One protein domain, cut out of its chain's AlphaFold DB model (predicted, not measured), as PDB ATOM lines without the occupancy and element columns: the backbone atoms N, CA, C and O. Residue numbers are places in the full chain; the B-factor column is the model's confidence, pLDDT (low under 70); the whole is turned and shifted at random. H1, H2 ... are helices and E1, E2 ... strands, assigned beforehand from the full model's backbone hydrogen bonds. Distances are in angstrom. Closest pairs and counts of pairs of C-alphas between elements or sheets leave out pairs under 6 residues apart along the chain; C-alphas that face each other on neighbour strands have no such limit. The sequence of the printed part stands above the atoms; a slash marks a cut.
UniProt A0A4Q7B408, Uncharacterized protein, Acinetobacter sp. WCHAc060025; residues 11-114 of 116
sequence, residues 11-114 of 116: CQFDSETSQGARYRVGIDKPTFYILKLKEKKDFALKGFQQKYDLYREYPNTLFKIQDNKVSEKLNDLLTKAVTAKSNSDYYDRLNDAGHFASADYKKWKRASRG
ATOM      1  N   CYS A  11     -14.115 -31.929 -28.087       93.88
ATOM      2  CA  CYS A  11     -14.981 -33.098 -28.079       93.88
ATOM      3  C   CYS A  11     -14.804 -33.755 -26.712       93.88
ATOM      4  O   CYS A  11     -13.712 -34.233 -26.402       93.88
ATOM      5  N   GLN A  12     -15.821 -33.678 -25.858       93.69
ATOM      6  CA  GLN A  12     -15.705 -34.064 -24.453       93.69
ATOM      7  C   GLN A  12     -16.973 -34.763 -23.983       93.69
ATOM      8  O   GLN A  12     -18.071 -34.429 -24.431       93.69
ATOM      9  N   PHE A  13     -16.800 -35.713 -23.068       94.38
ATOM     10  CA  PHE A  13     -17.906 -36.285 -22.314       94.38
ATOM     11  C   PHE A  13     -18.579 -35.188 -21.477       94.38
ATOM     12  O   PHE A  13     -17.893 -34.346 -20.896       94.38
ATOM     13  N   ASP A  14     -19.906 -35.190 -21.461       93.25
ATOM     14  CA  ASP A  14     -20.731 -34.230 -20.728       93.25
ATOM     15  C   ASP A  14     -21.399 -34.908 -19.527       93.25
ATOM     16  O   ASP A  14     -21.186 -34.504 -18.387       93.25
ATOM     17  N   SER A  15     -22.181 -35.960 -19.776       92.88
ATOM     18  CA  SER A  15     -22.976 -36.643 -18.753       92.88
ATOM     19  C   SER A  15     -23.438 -38.030 -19.217       92.88
ATOM     20  O   SER A  15     -23.512 -38.307 -20.415       92.88
ATOM     21  N   GLU A  16     -23.758 -38.915 -18.270       92.19
ATOM     22  CA  GLU A  16     -24.544 -40.120 -18.564       92.19
ATOM     23  C   GLU A  16     -26.029 -39.752 -18.546       92.19
ATOM     24  O   GLU A  16     -26.510 -39.126 -17.600       92.19
ATOM     25  N   THR A  17     -26.763 -40.145 -19.582       88.81
ATOM     26  CA  THR A  17     -28.212 -39.925 -19.682       88.81
ATOM     27  C   THR A  17     -28.944 -41.260 -19.680       88.81
ATOM     28  O   THR A  17     -28.363 -42.299 -19.991       88.81
ATOM     29  N   SER A  18     -30.257 -41.247 -19.433       87.31
ATOM     30  CA  SER A  18     -31.099 -42.445 -19.591       87.31
ATOM     31  C   SER A  18     -31.052 -43.034 -21.005       87.31
ATOM     32  O   SER A  18     -31.387 -44.197 -21.213       87.31
ATOM     33  N   GLN A  19     -30.638 -42.234 -21.990       87.88
ATOM     34  CA  GLN A  19     -30.585 -42.619 -23.389       87.88
ATOM     35  C   GLN A  19     -29.173 -42.991 -23.848       87.88
ATOM     36  O   GLN A  19     -29.057 -43.462 -24.973       87.88
ATOM     37  N   GLY A  20     -28.134 -42.828 -23.024       91.75
ATOM     38  CA  GLY A  20     -26.741 -43.156 -23.341       91.75
ATOM     39  C   GLY A  20     -25.745 -42.081 -22.903       91.75
ATOM     40  O   GLY A  20     -26.109 -41.088 -22.268       91.75
ATOM     41  N   ALA A  21     -24.485 -42.251 -23.294       94.44
ATOM     42  CA  ALA A  21     -23.413 -41.334 -22.928       94.44
ATOM     43  C   ALA A  21     -23.469 -40.070 -23.800       94.44
ATOM     44  O   ALA A  21     -23.415 -40.147 -25.033       94.44
ATOM     45  N   ARG A  22     -23.574 -38.897 -23.172       95.69
ATOM     46  CA  ARG A  22     -23.696 -37.601 -23.844       95.69
ATOM     47  C   ARG A  22     -22.336 -36.934 -23.993       95.69
ATOM     48  O   ARG A  22     -21.540 -36.875 -23.058       95.69
ATOM     49  N   TYR A  23     -22.089 -36.399 -25.180       95.62
ATOM     50  CA  TYR A  23     -20.856 -35.724 -25.555       95.62
ATOM     51  C   TYR A  23     -21.174 -34.373 -26.171       95.62
ATOM     52  O   TYR A  23     -22.070 -34.240 -27.004       95.62
ATOM     53  N   ARG A  24     -20.389 -33.369 -25.798       93.88
ATOM     54  CA  ARG A  24     -20.440 -32.030 -26.380       93.88
ATOM     55  C   ARG A  24     -19.299 -31.866 -27.375       93.88
ATOM     56  O   ARG A  24     -18.141 -32.156 -27.063       93.88
ATOM     57  N   VAL A  25     -19.630 -31.412 -28.578       93.62
ATOM     58  CA  VAL A  25     -18.680 -31.287 -29.687       93.62
ATOM     59  C   VAL A  25     -18.837 -29.925 -30.344       93.62
ATOM     60  O   VAL A  25     -19.918 -29.580 -30.819       93.62
ATOM     61  N   GLY A  26     -17.761 -29.148 -30.398       90.94
ATOM     62  CA  GLY A  26     -17.765 -27.840 -31.040       90.94
ATOM     63  C   GLY A  26     -16.896 -26.826 -30.317       90.94
ATOM     64  O   GLY A  26     -15.819 -27.153 -29.832       90.94
ATOM     65  N   ILE A  27     -17.356 -25.579 -30.325       86.12
ATOM     66  CA  ILE A  27     -16.641 -24.420 -29.794       86.12
ATOM     67  C   ILE A  27     -17.593 -23.669 -28.839       86.12
ATOM     68  O   ILE A  27     -17.980 -24.231 -27.824       86.12
ATOM     69  N   ASP A  28     -18.053 -22.456 -29.166       78.50
ATOM     70  CA  ASP A  28     -18.853 -21.632 -28.242       78.50
ATOM     71  C   ASP A  28     -20.299 -22.121 -28.099       78.50
ATOM     72  O   ASP A  28     -20.927 -21.969 -27.055       78.50
ATOM     73  N   LYS A  29     -20.837 -22.737 -29.157       84.56
ATOM     74  CA  LYS A  29     -22.168 -23.358 -29.180       84.56
ATOM     75  C   LYS A  29     -22.014 -24.827 -29.565       84.56
ATOM     76  O   LYS A  29     -22.155 -25.160 -30.746       84.56
ATOM     77  N   PRO A  30     -21.623 -25.697 -28.617       89.38
ATOM     78  CA  PRO A  30     -21.393 -27.095 -28.925       89.38
ATOM     79  C   PRO A  30     -22.689 -27.774 -29.355       89.38
ATOM     80  O   PRO A  30     -23.773 -27.483 -28.856       89.38
ATOM     81  N   THR A  31     -22.554 -28.711 -30.283       92.38
ATOM     82  CA  THR A  31     -23.614 -29.667 -30.580       92.38
ATOM     83  C   THR A  31     -23.503 -30.826 -29.606       92.38
ATOM     84  O   THR A  31     -22.406 -31.332 -29.353       92.38
ATOM     85  N   PHE A  32     -24.642 -31.248 -29.078       94.25
ATOM     86  CA  PHE A  32     -24.717 -32.407 -28.210       94.25
ATOM     87  C   PHE A  32     -25.022 -33.658 -29.026       94.25
ATOM     88  O   PHE A  32     -25.902 -33.680 -29.893       94.25
ATOM     89  N   TYR A  33     -24.254 -34.698 -28.742       95.56
ATOM     90  CA  TYR A  33     -24.397 -36.014 -29.325       95.56
ATOM     91  C   TYR A  33     -24.586 -37.038 -28.217       95.56
ATOM     92  O   TYR A  33     -23.958 -36.941 -27.166       95.56
ATOM     93  N   ILE A  34     -25.419 -38.038 -28.469       95.81
ATOM     94  CA  ILE A  34     -25.608 -39.177 -27.578       95.81
ATOM     95  C   ILE A  34     -25.077 -40.420 -28.280       95.81
ATOM     96  O   ILE A  34     -25.463 -40.732 -29.407       95.81
ATOM     97  N   LEU A  35     -24.170 -41.113 -27.602       95.94
ATOM     98  CA  LEU A  35     -23.603 -42.384 -28.017       95.94
ATOM     99  C   LEU A  35     -24.347 -43.502 -27.292       95.94
ATOM    100  O   LEU A  35     -24.310 -43.594 -26.063       95.94
ATOM    101  N   LYS A  36     -25.020 -44.362 -28.059       95.12
ATOM    102  CA  LYS A  36     -25.713 -45.545 -27.529       95.12
ATOM    103  C   LYS A  36     -24.961 -46.795 -27.915       95.12
ATOM    104  O   LYS A  36     -24.555 -46.908 -29.065       95.12
ATOM    105  N   LEU A  37     -24.780 -47.727 -26.987       93.56
ATOM    106  CA  LEU A  37     -24.126 -48.992 -27.304       93.56
ATOM    107  C   LEU A  37     -24.957 -49.747 -28.353       93.56
ATOM    108  O   LEU A  37     -26.169 -49.889 -28.198       93.56
ATOM    109  N   LYS A  38     -24.309 -50.227 -29.413       92.75
ATOM    110  CA  LYS A  38     -24.928 -51.145 -30.372       92.75
ATOM    111  C   LYS A  38     -25.135 -52.500 -29.698       92.75
ATOM    112  O   LYS A  38     -24.287 -52.944 -28.924       92.75
ATOM    113  N   GLU A  39     -26.217 -53.192 -30.052       90.12
ATOM    114  CA  GLU A  39     -26.459 -54.571 -29.596       90.12
ATOM    115  C   GLU A  39     -25.338 -55.519 -30.036       90.12
ATOM    116  O   GLU A  39     -24.941 -56.427 -29.307       90.12
ATOM    117  N   LYS A  40     -24.802 -55.291 -31.240       90.88
ATOM    118  CA  LYS A  40     -23.686 -56.044 -31.808       90.88
ATOM    119  C   LYS A  40     -22.627 -55.091 -32.332       90.88
ATOM    120  O   LYS A  40     -22.940 -54.057 -32.919       90.88
ATOM    121  N   LYS A  41     -21.365 -55.467 -32.131       91.25
ATOM    122  CA  LYS A  41     -20.237 -54.726 -32.694       91.25
ATOM    123  C   LYS A  41     -20.198 -54.925 -34.201       91.25
ATOM    124  O   LYS A  41     -20.237 -56.062 -34.665       91.25
ATOM    125  N   ASP A  42     -20.055 -53.830 -34.929       91.06
ATOM    126  CA  ASP A  42     -19.870 -53.858 -36.373       91.06
ATOM    127  C   ASP A  42     -18.385 -53.697 -36.706       91.06
ATOM    128  O   ASP A  42     -17.839 -52.594 -36.676       91.06
ATOM    129  N   PHE A  43     -17.721 -54.814 -36.999       90.94
ATOM    130  CA  PHE A  43     -16.292 -54.848 -37.314       90.94
ATOM    131  C   PHE A  43     -15.936 -54.226 -38.671       90.94
ATOM    132  O   PHE A  43     -14.752 -54.003 -38.918       90.94
ATOM    133  N   ALA A  44     -16.915 -53.928 -39.531       91.50
ATOM    134  CA  ALA A  44     -16.668 -53.191 -40.768       91.50
ATOM    135  C   ALA A  44     -16.435 -51.692 -40.505       91.50
ATOM    136  O   ALA A  44     -15.770 -51.014 -41.290       91.50
ATOM    137  N   LEU A  45     -16.954 -51.174 -39.387       92.50
ATOM    138  CA  LEU A  45     -16.801 -49.782 -38.976       92.50
ATOM    139  C   LEU A  45     -15.570 -49.592 -38.082       92.50
ATOM    140  O   LEU A  45     -15.088 -50.509 -37.415       92.50
ATOM    141  N   LYS A  46     -15.058 -48.360 -38.049       92.81
ATOM    142  CA  LYS A  46     -13.860 -47.985 -37.282       92.81
ATOM    143  C   LYS A  46     -14.194 -47.022 -36.150       92.81
ATOM    144  O   LYS A  46     -15.162 -46.268 -36.222       92.81
ATOM    145  N   GLY A  47     -13.332 -46.993 -35.137       93.31
ATOM    146  CA  GLY A  47     -13.442 -46.046 -34.030       93.31
ATOM    147  C   GLY A  47     -14.676 -46.304 -33.169       93.31
ATOM    148  O   GLY A  47     -15.025 -47.454 -32.892       93.31
ATOM    149  N   PHE A  48     -15.346 -45.237 -32.736       93.75
ATOM    150  CA  PHE A  48     -16.521 -45.354 -31.877       93.75
ATOM    151  C   PHE A  48     -17.671 -46.091 -32.584       93.75
ATOM    152  O   PHE A  48     -18.396 -46.843 -31.932       93.75
ATOM    153  N   GLN A  49     -17.816 -45.923 -33.905       93.88
ATOM    154  CA  GLN A  49     -18.939 -46.472 -34.680       93.88
ATOM    155  C   GLN A  49     -19.007 -48.003 -34.654       93.88
ATOM    156  O   GLN A  49     -20.076 -48.582 -34.849       93.88
ATOM    157  N   GLN A  50     -17.887 -48.669 -34.359       94.75
ATOM    158  CA  GLN A  50     -17.843 -50.118 -34.170       94.75
ATOM    159  C   GLN A  50     -18.740 -50.572 -33.010       94.75
ATOM    160  O   GLN A  50     -19.309 -51.659 -33.052       94.75
ATOM    161  N   LYS A  51     -18.828 -49.769 -31.942       94.44
ATOM    162  CA  LYS A  51     -19.498 -50.137 -30.684       94.44
ATOM    163  C   LYS A  51     -20.727 -49.291 -30.384       94.44
ATOM    164  O   LYS A  51     -21.524 -49.708 -29.550       94.44
ATOM    165  N   TYR A  52     -20.869 -48.130 -31.015       95.62
ATOM    166  CA  TYR A  52     -21.912 -47.172 -30.677       95.62
ATOM    167  C   TYR A  52     -22.646 -46.644 -31.908       95.62
ATOM    168  O   TYR A  52     -22.040 -46.386 -32.945       95.62
ATOM    169  N   ASP A  53     -23.951 -46.445 -31.752       94.94
ATOM    170  CA  ASP A  53     -24.782 -45.623 -32.621       94.94
ATOM    171  C   ASP A  53     -24.668 -44.151 -32.199       94.94
ATOM    172  O   ASP A  53     -24.699 -43.835 -31.004       94.94
ATOM    173  N   LEU A  54     -24.597 -43.246 -33.178       95.94
ATOM    174  CA  LEU A  54     -24.556 -41.805 -32.936       95.94
ATOM    175  C   LEU A  54     -25.945 -41.178 -33.075       95.94
ATOM    176  O   LEU A  54     -26.609 -41.327 -34.099       95.94
ATOM    177  N   TYR A  55     -26.347 -40.394 -32.081       95.81
ATOM    178  CA  TYR A  55     -27.557 -39.580 -32.114       95.81
ATOM    179  C   TYR A  55     -27.186 -38.116 -31.925       95.81
ATOM    180  O   TYR A  55     -26.320 -37.796 -31.116       95.81
ATOM    181  N   ARG A  56     -27.845 -37.214 -32.649       93.88
ATOM    182  CA  ARG A  56     -27.768 -35.774 -32.397       93.88
ATOM    183  C   ARG A  56     -28.933 -35.350 -31.523       93.88
ATOM    184  O   ARG A  56     -30.081 -35.673 -31.832       93.88
ATOM    185  N   GLU A  57     -28.622 -34.613 -30.471       92.00
ATOM    186  CA  GLU A  57     -29.607 -34.087 -29.541       92.00
ATOM    187  C   GLU A  57     -30.136 -32.731 -30.004       92.00
ATOM    188  O   GLU A  57     -29.385 -31.824 -30.372       92.00
ATOM    189  N   TYR A  58     -31.460 -32.626 -29.986       88.44
ATOM    190  CA  TYR A  58     -32.231 -31.404 -30.155       88.44
ATOM    191  C   TYR A  58     -33.151 -31.251 -28.936       88.44
ATOM    192  O   TYR A  58     -33.395 -32.244 -28.250       88.44
ATOM    193  N   PRO A  59     -33.695 -30.049 -28.662       83.69
ATOM    194  CA  PRO A  59     -34.382 -29.754 -27.400       83.69
ATOM    195  C   PRO A  59     -35.431 -30.779 -26.946       83.69
ATOM    196  O   PRO A  59     -35.564 -30.999 -25.751       83.69
ATOM    197  N   ASN A  60     -36.134 -31.428 -27.882       82.19
ATOM    198  CA  ASN A  60     -37.199 -32.388 -27.574       82.19
ATOM    199  C   ASN A  60     -37.033 -33.748 -28.272       82.19
ATOM    200  O   ASN A  60     -37.925 -34.591 -28.186       82.19
ATOM    201  N   THR A  61     -35.954 -33.964 -29.029       90.00
ATOM    202  CA  THR A  61     -35.827 -35.142 -29.899       90.00
ATOM    203  C   THR A  61     -34.379 -35.588 -30.074       90.00
ATOM    204  O   THR A  61     -33.439 -34.792 -30.039       90.00
ATOM    205  N   LEU A  62     -34.208 -36.888 -30.323       91.75
ATOM    206  CA  LEU A  62     -32.946 -37.468 -30.767       91.75
ATOM    207  C   LEU A  62     -33.059 -37.944 -32.206       91.75
ATOM    208  O   LEU A  62     -33.923 -38.756 -32.532       91.75
ATOM    209  N   PHE A  63     -32.118 -37.517 -33.040       93.69
ATOM    210  CA  PHE A  63     -32.013 -38.005 -34.409       93.69
ATOM    211  C   PHE A  63     -30.829 -38.944 -34.542       93.69
ATOM    212  O   PHE A  63     -29.685 -38.529 -34.350       93.69
ATOM    213  N   LYS A  64     -31.098 -40.202 -34.907       94.62
ATOM    214  CA  LYS A  64     -30.045 -41.158 -35.251       94.62
ATOM    215  C   LYS A  64     -29.321 -40.678 -36.507       94.62
ATOM    216  O   LYS A  64     -29.946 -40.456 -37.545       94.62
ATOM    217  N   ILE A  65     -28.006 -40.536 -36.416       93.94
ATOM    218  CA  ILE A  65     -27.144 -40.307 -37.571       93.94
ATOM    219  C   ILE A  65     -26.783 -41.679 -38.133       93.94
ATOM    220  O   ILE A  65     -26.301 -42.544 -37.410       93.94
ATOM    221  N   GLN A  66     -27.059 -41.886 -39.420       92.81
ATOM    222  CA  GLN A  66     -26.656 -43.107 -40.118       92.81
ATOM    223  C   GLN A  66     -25.127 -43.195 -40.165       92.81
ATOM    224  O   GLN A  66     -24.471 -42.179 -40.386       92.81
ATOM    225  N   ASP A  67     -24.571 -44.397 -40.004       90.19
ATOM    226  CA  ASP A  67     -23.117 -44.612 -39.915       90.19
ATOM    227  C   ASP A  67     -22.364 -44.015 -41.124       90.19
ATOM    228  O   ASP A  67     -21.374 -43.307 -40.966       90.19
ATOM    229  N   ASN A  68     -22.909 -44.167 -42.336       90.94
ATOM    230  CA  ASN A  68     -22.342 -43.600 -43.569       90.94
ATOM    231  C   ASN A  68     -22.394 -42.060 -43.662       90.94
ATOM    232  O   ASN A  68     -21.753 -41.480 -44.536       90.94
ATOM    233  N   LYS A  69     -23.163 -41.391 -42.797       93.31
ATOM    234  CA  LYS A  69     -23.261 -39.924 -42.722       93.31
ATOM    235  C   LYS A  69     -22.337 -39.330 -41.662       93.31
ATOM    236  O   LYS A  69     -22.270 -38.106 -41.531       93.31
ATOM    237  N   VAL A  70     -21.641 -40.160 -40.888       92.38
ATOM    238  CA  VAL A  70     -20.683 -39.687 -39.892       92.38
ATOM    239  C   VAL A  70     -19.385 -39.315 -40.599       92.38
ATOM    240  O   VAL A  70     -18.749 -40.148 -41.239       92.38
ATOM    241  N   SER A  71     -18.968 -38.055 -40.471       93.00
ATOM    242  CA  SER A  71     -17.691 -37.616 -41.035       93.00
ATOM    243  C   SER A  71     -16.512 -38.266 -40.308       93.00
ATOM    244  O   SER A  71     -16.550 -38.470 -39.094       93.00
ATOM    245  N   GLU A  72     -15.430 -38.532 -41.039       93.50
ATOM    246  CA  GLU A  72     -14.207 -39.130 -40.488       93.50
ATOM    247  C   GLU A  72     -13.652 -38.313 -39.312       93.50
ATOM    248  O   GLU A  72     -13.391 -38.849 -38.237       93.50
ATOM    249  N   LYS A  73     -13.614 -36.983 -39.454       91.50
ATOM    250  CA  LYS A  73     -13.194 -36.070 -38.384       91.50
ATOM    251  C   LYS A  73     -14.034 -36.235 -37.112       91.50
ATOM    252  O   LYS A  73     -13.481 -36.243 -36.013       91.50
ATOM    253  N   LEU A  74     -15.359 -36.341 -37.239       92.75
ATOM    254  CA  LEU A  74     -16.241 -36.540 -36.087       92.75
ATOM    255  C   LEU A  74     -16.019 -37.923 -35.461       92.75
ATOM    256  O   LEU A  74     -15.996 -38.031 -34.234       92.75
ATOM    257  N   ASN A  75     -15.794 -38.948 -36.291       95.12
ATOM    258  CA  ASN A  75     -15.426 -40.285 -35.837       95.12
ATOM    259  C   ASN A  75     -14.165 -40.272 -34.977       95.12
ATOM    260  O   ASN A  75     -14.183 -40.763 -33.849       95.12
ATOM    261  N   ASP A  76     -13.098 -39.647 -35.456       94.88
ATOM    262  CA  ASP A  76     -11.829 -39.587 -34.734       94.88
ATOM    263  C   ASP A  76     -11.952 -38.839 -33.406       94.88
ATOM    264  O   ASP A  76     -11.449 -39.288 -32.373       94.88
ATOM    265  N   LEU A  77     -12.645 -37.700 -33.415       94.38
ATOM    266  CA  LEU A  77     -12.838 -36.875 -32.226       94.38
ATOM    267  C   LEU A  77     -13.647 -37.600 -31.149       94.38
ATOM    268  O   LEU A  77     -13.248 -37.604 -29.984       94.38
ATOM    269  N   LEU A  78     -14.766 -38.222 -31.521       95.50
ATOM    270  CA  LEU A  78     -15.589 -38.977 -30.577       95.50
ATOM    271  C   LEU A  78     -14.879 -40.249 -30.112       95.50
ATOM    272  O   LEU A  78     -14.938 -40.574 -28.933       95.50
ATOM    273  N   THR A  79     -14.122 -40.922 -30.982       96.31
ATOM    274  CA  THR A  79     -13.300 -42.080 -30.591       96.31
ATOM    275  C   THR A  79     -12.285 -41.700 -29.515       96.31
ATOM    276  O   THR A  79     -12.154 -42.404 -28.510       96.31
ATOM    277  N   LYS A  80     -11.600 -40.562 -29.683       94.75
ATOM    278  CA  LYS A  80     -10.671 -40.028 -28.678       94.75
ATOM    279  C   LYS A  80     -11.385 -39.702 -27.369       94.75
ATOM    280  O   LYS A  80     -10.902 -40.103 -26.314       94.75
ATOM    281  N   ALA A  81     -12.539 -39.038 -27.428       94.56
ATOM    282  CA  ALA A  81     -13.310 -38.681 -26.237       94.56
ATOM    283  C   ALA A  81     -13.820 -39.917 -25.473       94.56
ATOM    284  O   ALA A  81     -13.657 -39.994 -24.257       94.56
ATOM    285  N   VAL A  82     -14.362 -40.914 -26.179       94.69
ATOM    286  CA  VAL A  82     -14.824 -42.188 -25.598       94.69
ATOM    287  C   VAL A  82     -13.670 -42.948 -24.949       94.69
ATOM    288  O   VAL A  82     -13.811 -43.475 -23.845       94.69
ATOM    289  N   THR A  83     -12.511 -42.992 -25.608       94.31
ATOM    290  CA  THR A  83     -11.312 -43.647 -25.067       94.31
ATOM    291  C   THR A  83     -10.815 -42.927 -23.814       94.31
ATOM    292  O   THR A  83     -10.540 -43.573 -22.807       94.31
ATOM    293  N   ALA A  84     -10.757 -41.592 -23.841       92.44
ATOM    294  CA  ALA A  84     -10.359 -40.792 -22.685       92.44
ATOM    295  C   ALA A  84     -11.293 -41.014 -21.485       92.44
ATOM    296  O   ALA A  84     -10.809 -41.236 -20.378       92.44
ATOM    297  N   LYS A  85     -12.614 -41.037 -21.711       93.50
ATOM    298  CA  LYS A  85     -13.602 -41.337 -20.666       93.50
ATOM    299  C   LYS A  85     -13.438 -42.751 -20.112       93.50
ATOM    300  O   LYS A  85     -13.369 -42.920 -18.903       93.50
ATOM    301  N   SER A  86     -13.298 -43.744 -20.989       91.31
ATOM    302  CA  SER A  86     -13.112 -45.147 -20.586       91.31
ATOM    303  C   SER A  86     -11.849 -45.336 -19.739       91.31
ATOM    304  O   SER A  86     -11.860 -46.091 -18.770       91.31
ATOM    305  N   ASN A  87     -10.766 -44.635 -20.084       91.62
ATOM    306  CA  ASN A  87      -9.532 -44.649 -19.306       91.62
ATOM    307  C   ASN A  87      -9.710 -43.958 -17.952       91.62
ATOM    308  O   ASN A  87      -9.243 -44.494 -16.953       91.62
ATOM    309  N   SER A  88     -10.391 -42.808 -17.908       91.69
ATOM    310  CA  SER A  88     -10.727 -42.132 -16.646       91.69
ATOM    311  C   SER A  88     -11.493 -43.073 -15.719       91.69
ATOM    312  O   SER A  88     -11.042 -43.329 -14.612       91.69
ATOM    313  N   ASP A  89     -12.560 -43.700 -16.223       90.88
ATOM    314  CA  ASP A  89     -13.390 -44.628 -15.448       90.88
ATOM    315  C   ASP A  89     -12.605 -45.835 -14.938       90.88
ATOM    316  O   ASP A  89     -12.844 -46.337 -13.840       90.88
ATOM    317  N   TYR A  90     -11.669 -46.333 -15.745       90.44
ATOM    318  CA  TYR A  90     -10.781 -47.410 -15.338       90.44
ATOM    319  C   TYR A  90      -9.865 -46.985 -14.184       90.44
ATOM    320  O   TYR A  90      -9.733 -47.721 -13.206       90.44
ATOM    321  N   TYR A  91      -9.254 -45.801 -14.271       89.12
ATOM    322  CA  TYR A  91      -8.380 -45.292 -13.217       89.12
ATOM    323  C   TYR A  91      -9.140 -44.955 -11.934       89.12
ATOM    324  O   TYR A  91      -8.634 -45.259 -10.855       89.12
ATOM    325  N   ASP A  92     -10.356 -44.426 -12.042       90.94
ATOM    326  CA  ASP A  92     -11.217 -44.162 -10.889       90.94
ATOM    327  C   ASP A  92     -11.557 -45.475 -10.164       90.94
ATOM    328  O   ASP A  92     -11.335 -45.594  -8.961       90.94
ATOM    329  N   ARG A  93     -11.932 -46.533 -10.899       91.38
ATOM    330  CA  ARG A  93     -12.170 -47.867 -10.311       91.38
ATOM    331  C   ARG A  93     -10.932 -48.467  -9.647       91.38
ATOM    332  O   ARG A  93     -11.047 -49.099  -8.601       91.38
ATOM    333  N   LEU A  94      -9.750 -48.312 -10.250       88.69
ATOM    334  CA  LEU A  94      -8.499 -48.760  -9.626       88.69
ATOM    335  C   LEU A  94      -8.219 -47.999  -8.328       88.69
ATOM    336  O   LEU A  94      -7.746 -48.592  -7.356       88.69
ATOM    337  N   ASN A  95      -8.495 -46.698  -8.321       89.19
ATOM    338  CA  ASN A  95      -8.335 -45.867  -7.142       89.19
ATOM    339  C   ASN A  95      -9.288 -46.301  -6.022       89.19
ATOM    340  O   ASN A  95      -8.829 -46.518  -4.902       89.19
ATOM    341  N   ASP A  96     -10.560 -46.530  -6.344       89.50
ATOM    342  CA  ASP A  96     -11.579 -47.008  -5.401       89.50
ATOM    343  C   ASP A  96     -11.254 -48.403  -4.852       89.50
ATOM    344  O   ASP A  96     -11.451 -48.680  -3.670       89.50
ATOM    345  N   ALA A  97     -10.668 -49.274  -5.679       89.12
ATOM    346  CA  ALA A  97     -10.158 -50.579  -5.257       89.12
ATOM    347  C   ALA A  97      -8.879 -50.493  -4.396       89.12
ATOM    348  O   ALA A  97      -8.304 -51.519  -4.029       89.12
ATOM    349  N   GLY A  98      -8.382 -49.286  -4.103       85.94
ATOM    350  CA  GLY A  98      -7.177 -49.065  -3.307       85.94
ATOM    351  C   GLY A  98      -5.884 -49.486  -4.012       85.94
ATOM    352  O   GLY A  98      -4.836 -49.568  -3.364       85.94
ATOM    353  N   HIS A  99      -5.912 -49.726  -5.329       86.00
ATOM    354  CA  HIS A  99      -4.756 -50.207  -6.089       86.00
ATOM    355  C   HIS A  99      -3.545 -49.285  -5.900       86.00
ATOM    356  O   HIS A  99      -2.453 -49.749  -5.576       86.00
ATOM    357  N   PHE A 100      -3.755 -47.968  -5.994       85.44
ATOM    358  CA  PHE A 100      -2.692 -46.970  -5.838       85.44
ATOM    359  C   PHE A 100      -2.209 -46.785  -4.390       85.44
ATOM    360  O   PHE A 100      -1.135 -46.220  -4.161       85.44
ATOM    361  N   ALA A 101      -2.968 -47.275  -3.407       84.25
ATOM    362  CA  ALA A 101      -2.592 -47.270  -1.996       84.25
ATOM    363  C   ALA A 101      -1.887 -48.568  -1.553       84.25
ATOM    364  O   ALA A 101      -1.212 -48.559  -0.515       84.25
ATOM    365  N   SER A 102      -2.004 -49.645  -2.344       86.44
ATOM    366  CA  SER A 102      -1.440 -50.968  -2.055       86.44
ATOM    367  C   SER A 102       0.087 -50.953  -1.882       86.44
ATOM    368  O   SER A 102       0.809 -50.141  -2.476       86.44
ATOM    369  N   ALA A 103       0.595 -51.861  -1.043       87.88
ATOM    370  CA  ALA A 103       2.030 -51.999  -0.797       87.88
ATOM    371  C   ALA A 103       2.789 -52.395  -2.075       87.88
ATOM    372  O   ALA A 103       3.848 -51.827  -2.357       87.88
ATOM    373  N   ASP A 104       2.213 -53.289  -2.881       86.94
ATOM    374  CA  ASP A 104       2.784 -53.737  -4.151       86.94
ATOM    375  C   ASP A 104       2.914 -52.597  -5.161       86.94
ATOM    376  O   ASP A 104       3.986 -52.405  -5.740       86.94
ATOM    377  N   TYR A 105       1.881 -51.759  -5.310       85.75
ATOM    378  CA  TYR A 105       1.957 -50.591  -6.187       85.75
ATOM    379  C   TYR A 105       3.016 -49.588  -5.714       85.75
ATOM    380  O   TYR A 105       3.794 -49.078  -6.520       85.75
ATOM    381  N   LYS A 106       3.115 -49.324  -4.403       88.12
ATOM    382  CA  LYS A 106       4.165 -48.450  -3.845       88.12
ATOM    383  C   LYS A 106       5.566 -49.010  -4.102       88.12
ATOM    384  O   LYS A 106       6.472 -48.240  -4.430       88.12
ATOM    385  N   LYS A 107       5.742 -50.331  -3.977       88.69
ATOM    386  CA  LYS A 107       6.999 -51.037  -4.253       88.69
ATOM    387  C   LYS A 107       7.379 -50.922  -5.732       88.69
ATOM    388  O   LYS A 107       8.480 -50.471  -6.039       88.69
ATOM    389  N   TRP A 108       6.444 -51.220  -6.633       89.06
ATOM    390  CA  TRP A 108       6.624 -51.058  -8.077       89.06
ATOM    391  C   TRP A 108       6.926 -49.603  -8.469       89.06
ATOM    392  O   TRP A 108       7.874 -49.346  -9.205       89.06
ATOM    393  N   LYS A 109       6.194 -48.623  -7.919       87.62
ATOM    394  CA  LYS A 109       6.392 -47.192  -8.209       87.62
ATOM    395  C   LYS A 109       7.774 -46.692  -7.783       87.62
ATOM    396  O   LYS A 109       8.332 -45.825  -8.448       87.62
ATOM    397  N   ARG A 110       8.335 -47.214  -6.685       85.06
ATOM    398  CA  ARG A 110       9.720 -46.917  -6.267       85.06
ATOM    399  C   ARG A 110      10.736 -47.528  -7.232       85.06
ATOM    400  O   ARG A 110      11.620 -46.806  -7.686       85.06
ATOM    401  N   ALA A 111      10.551 -48.795  -7.608       87.19
ATOM    402  CA  ALA A 111      11.398 -49.484  -8.585       87.19
ATOM    403  C   ALA A 111      11.415 -48.764  -9.942       87.19
ATOM    404  O   ALA A 111      12.470 -48.470 -10.490       87.19
ATOM    405  N   SER A 112      10.235 -48.382 -10.440       84.88
ATOM    406  CA  SER A 112      10.068 -47.669 -11.712       84.88
ATOM    407  C   SER A 112      10.704 -46.275 -11.724       84.88
ATOM    408  O   SER A 112      10.914 -45.718 -12.799       84.88
ATOM    409  N   ARG A 113      10.990 -45.691 -10.555       84.44
ATOM    410  CA  ARG A 113      11.681 -44.401 -10.413       84.44
ATOM    411  C   ARG A 113      13.189 -44.548 -10.188       84.44
ATOM    412  O   ARG A 113      13.841 -43.536  -9.966       84.44
ATOM    413  N   GLY A 114      13.726 -45.772 -10.206       76.62
ATOM    414  CA  GLY A 114      15.130 -46.041  -9.881       76.62
ATOM    415  C   GLY A 114      15.482 -45.764  -8.416       76.62
ATOM    416  O   GLY A 114      16.626 -45.456  -8.112       76.62
TER     417      GLY A 114
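Overview. This is residues 11 to 114 of the 116 residues of an uncharacterized protein of Acinetobacter sp. WCHAc060025 (UniProt A0A4Q7B408). A strongly twisted antiparallel sheet of five strands has the early part of one long helix, H2, packed slantwise over E1 and E2 on one face. H2 runs on past the sheet, where its residues 92 to 96 stick out, and beyond it the small helix H3 sits far from the sheet at the other end of the long axis, while the short helix H1 packs beside the early part of H2. The printed part has 104 residues with five named strands and three named helices, in the order E1 E2 E3 H1 E4 E5 H2 H3; the sheet's order is E1 - E2 - E3 - E4 - E5, and the class is mixed. The whole is loose, with a radius of gyration of the C-alphas of 17.6 A, and elongated, spanning 51 by 31 by 26 A.

Arrangement. E1, residues 11 to 17, and E2, residues 20 to 26, form a hairpin, with N 14 and O 22 2.8 A apart. E2 and E3, residues 31 to 37, form another, with N 23 and O 33 at 2.8 A. E1, E2 and E3 make a meander, each strand the antiparallel neighbour of the one before. E3 is antiparallel to E4, residues 52 to 58, with N 34 and O 55 at 2.8 A. E4 and E5, residues 61 to 65, form a hairpin, with N 56 and O 63 at 2.8 A. E1 and E5 are the edge strands. H2, residues 72 to 96, is on the sheet at a height of 8.2 A, over E1 and E2, in two layers, a helix on one face of a sheet. It runs slantwise to the strands, at 54 degrees to E2 on the local plane. The closest C-alphas of E1 and H2 are those of Gln 12 and Ala 81, 5.5 A. H1, residues 47 to 50, only grazes the sheet with residues 48 to 50; it touches H2, with residues 75 to 82 of H2 alone, closest at the C-alphas of Phe 48 and Thr 79, 4.8 A. H3, residues 103 to 111, is not on the sheet and is apart from H2. In H2 and H3 every O i to N i+4 pair is within hydrogen-bond range; H1 is too short for such a pair.

Along the chain. E1 begins at C-alpha 11, (-14.981, -33.098, -28.079), and is 17.1 A long; E2 is 19.4 A, E3 19.6 A and E4 18.9 A. H2 runs 36.1 A, from C-alpha 72 at (-14.207, -39.130, -40.488). H3 ends at C-alpha 111, (11.398, -49.484, -8.585).

Size, cuts and confidence. The C-alphas of Asn 60 and Gly 114 are the two farthest apart, 56.9 A. Residues 92 to 98 and 101 to 108 stand free. The printed part has no cut, no link is long, and no printed residue is under 70 in pLDDT.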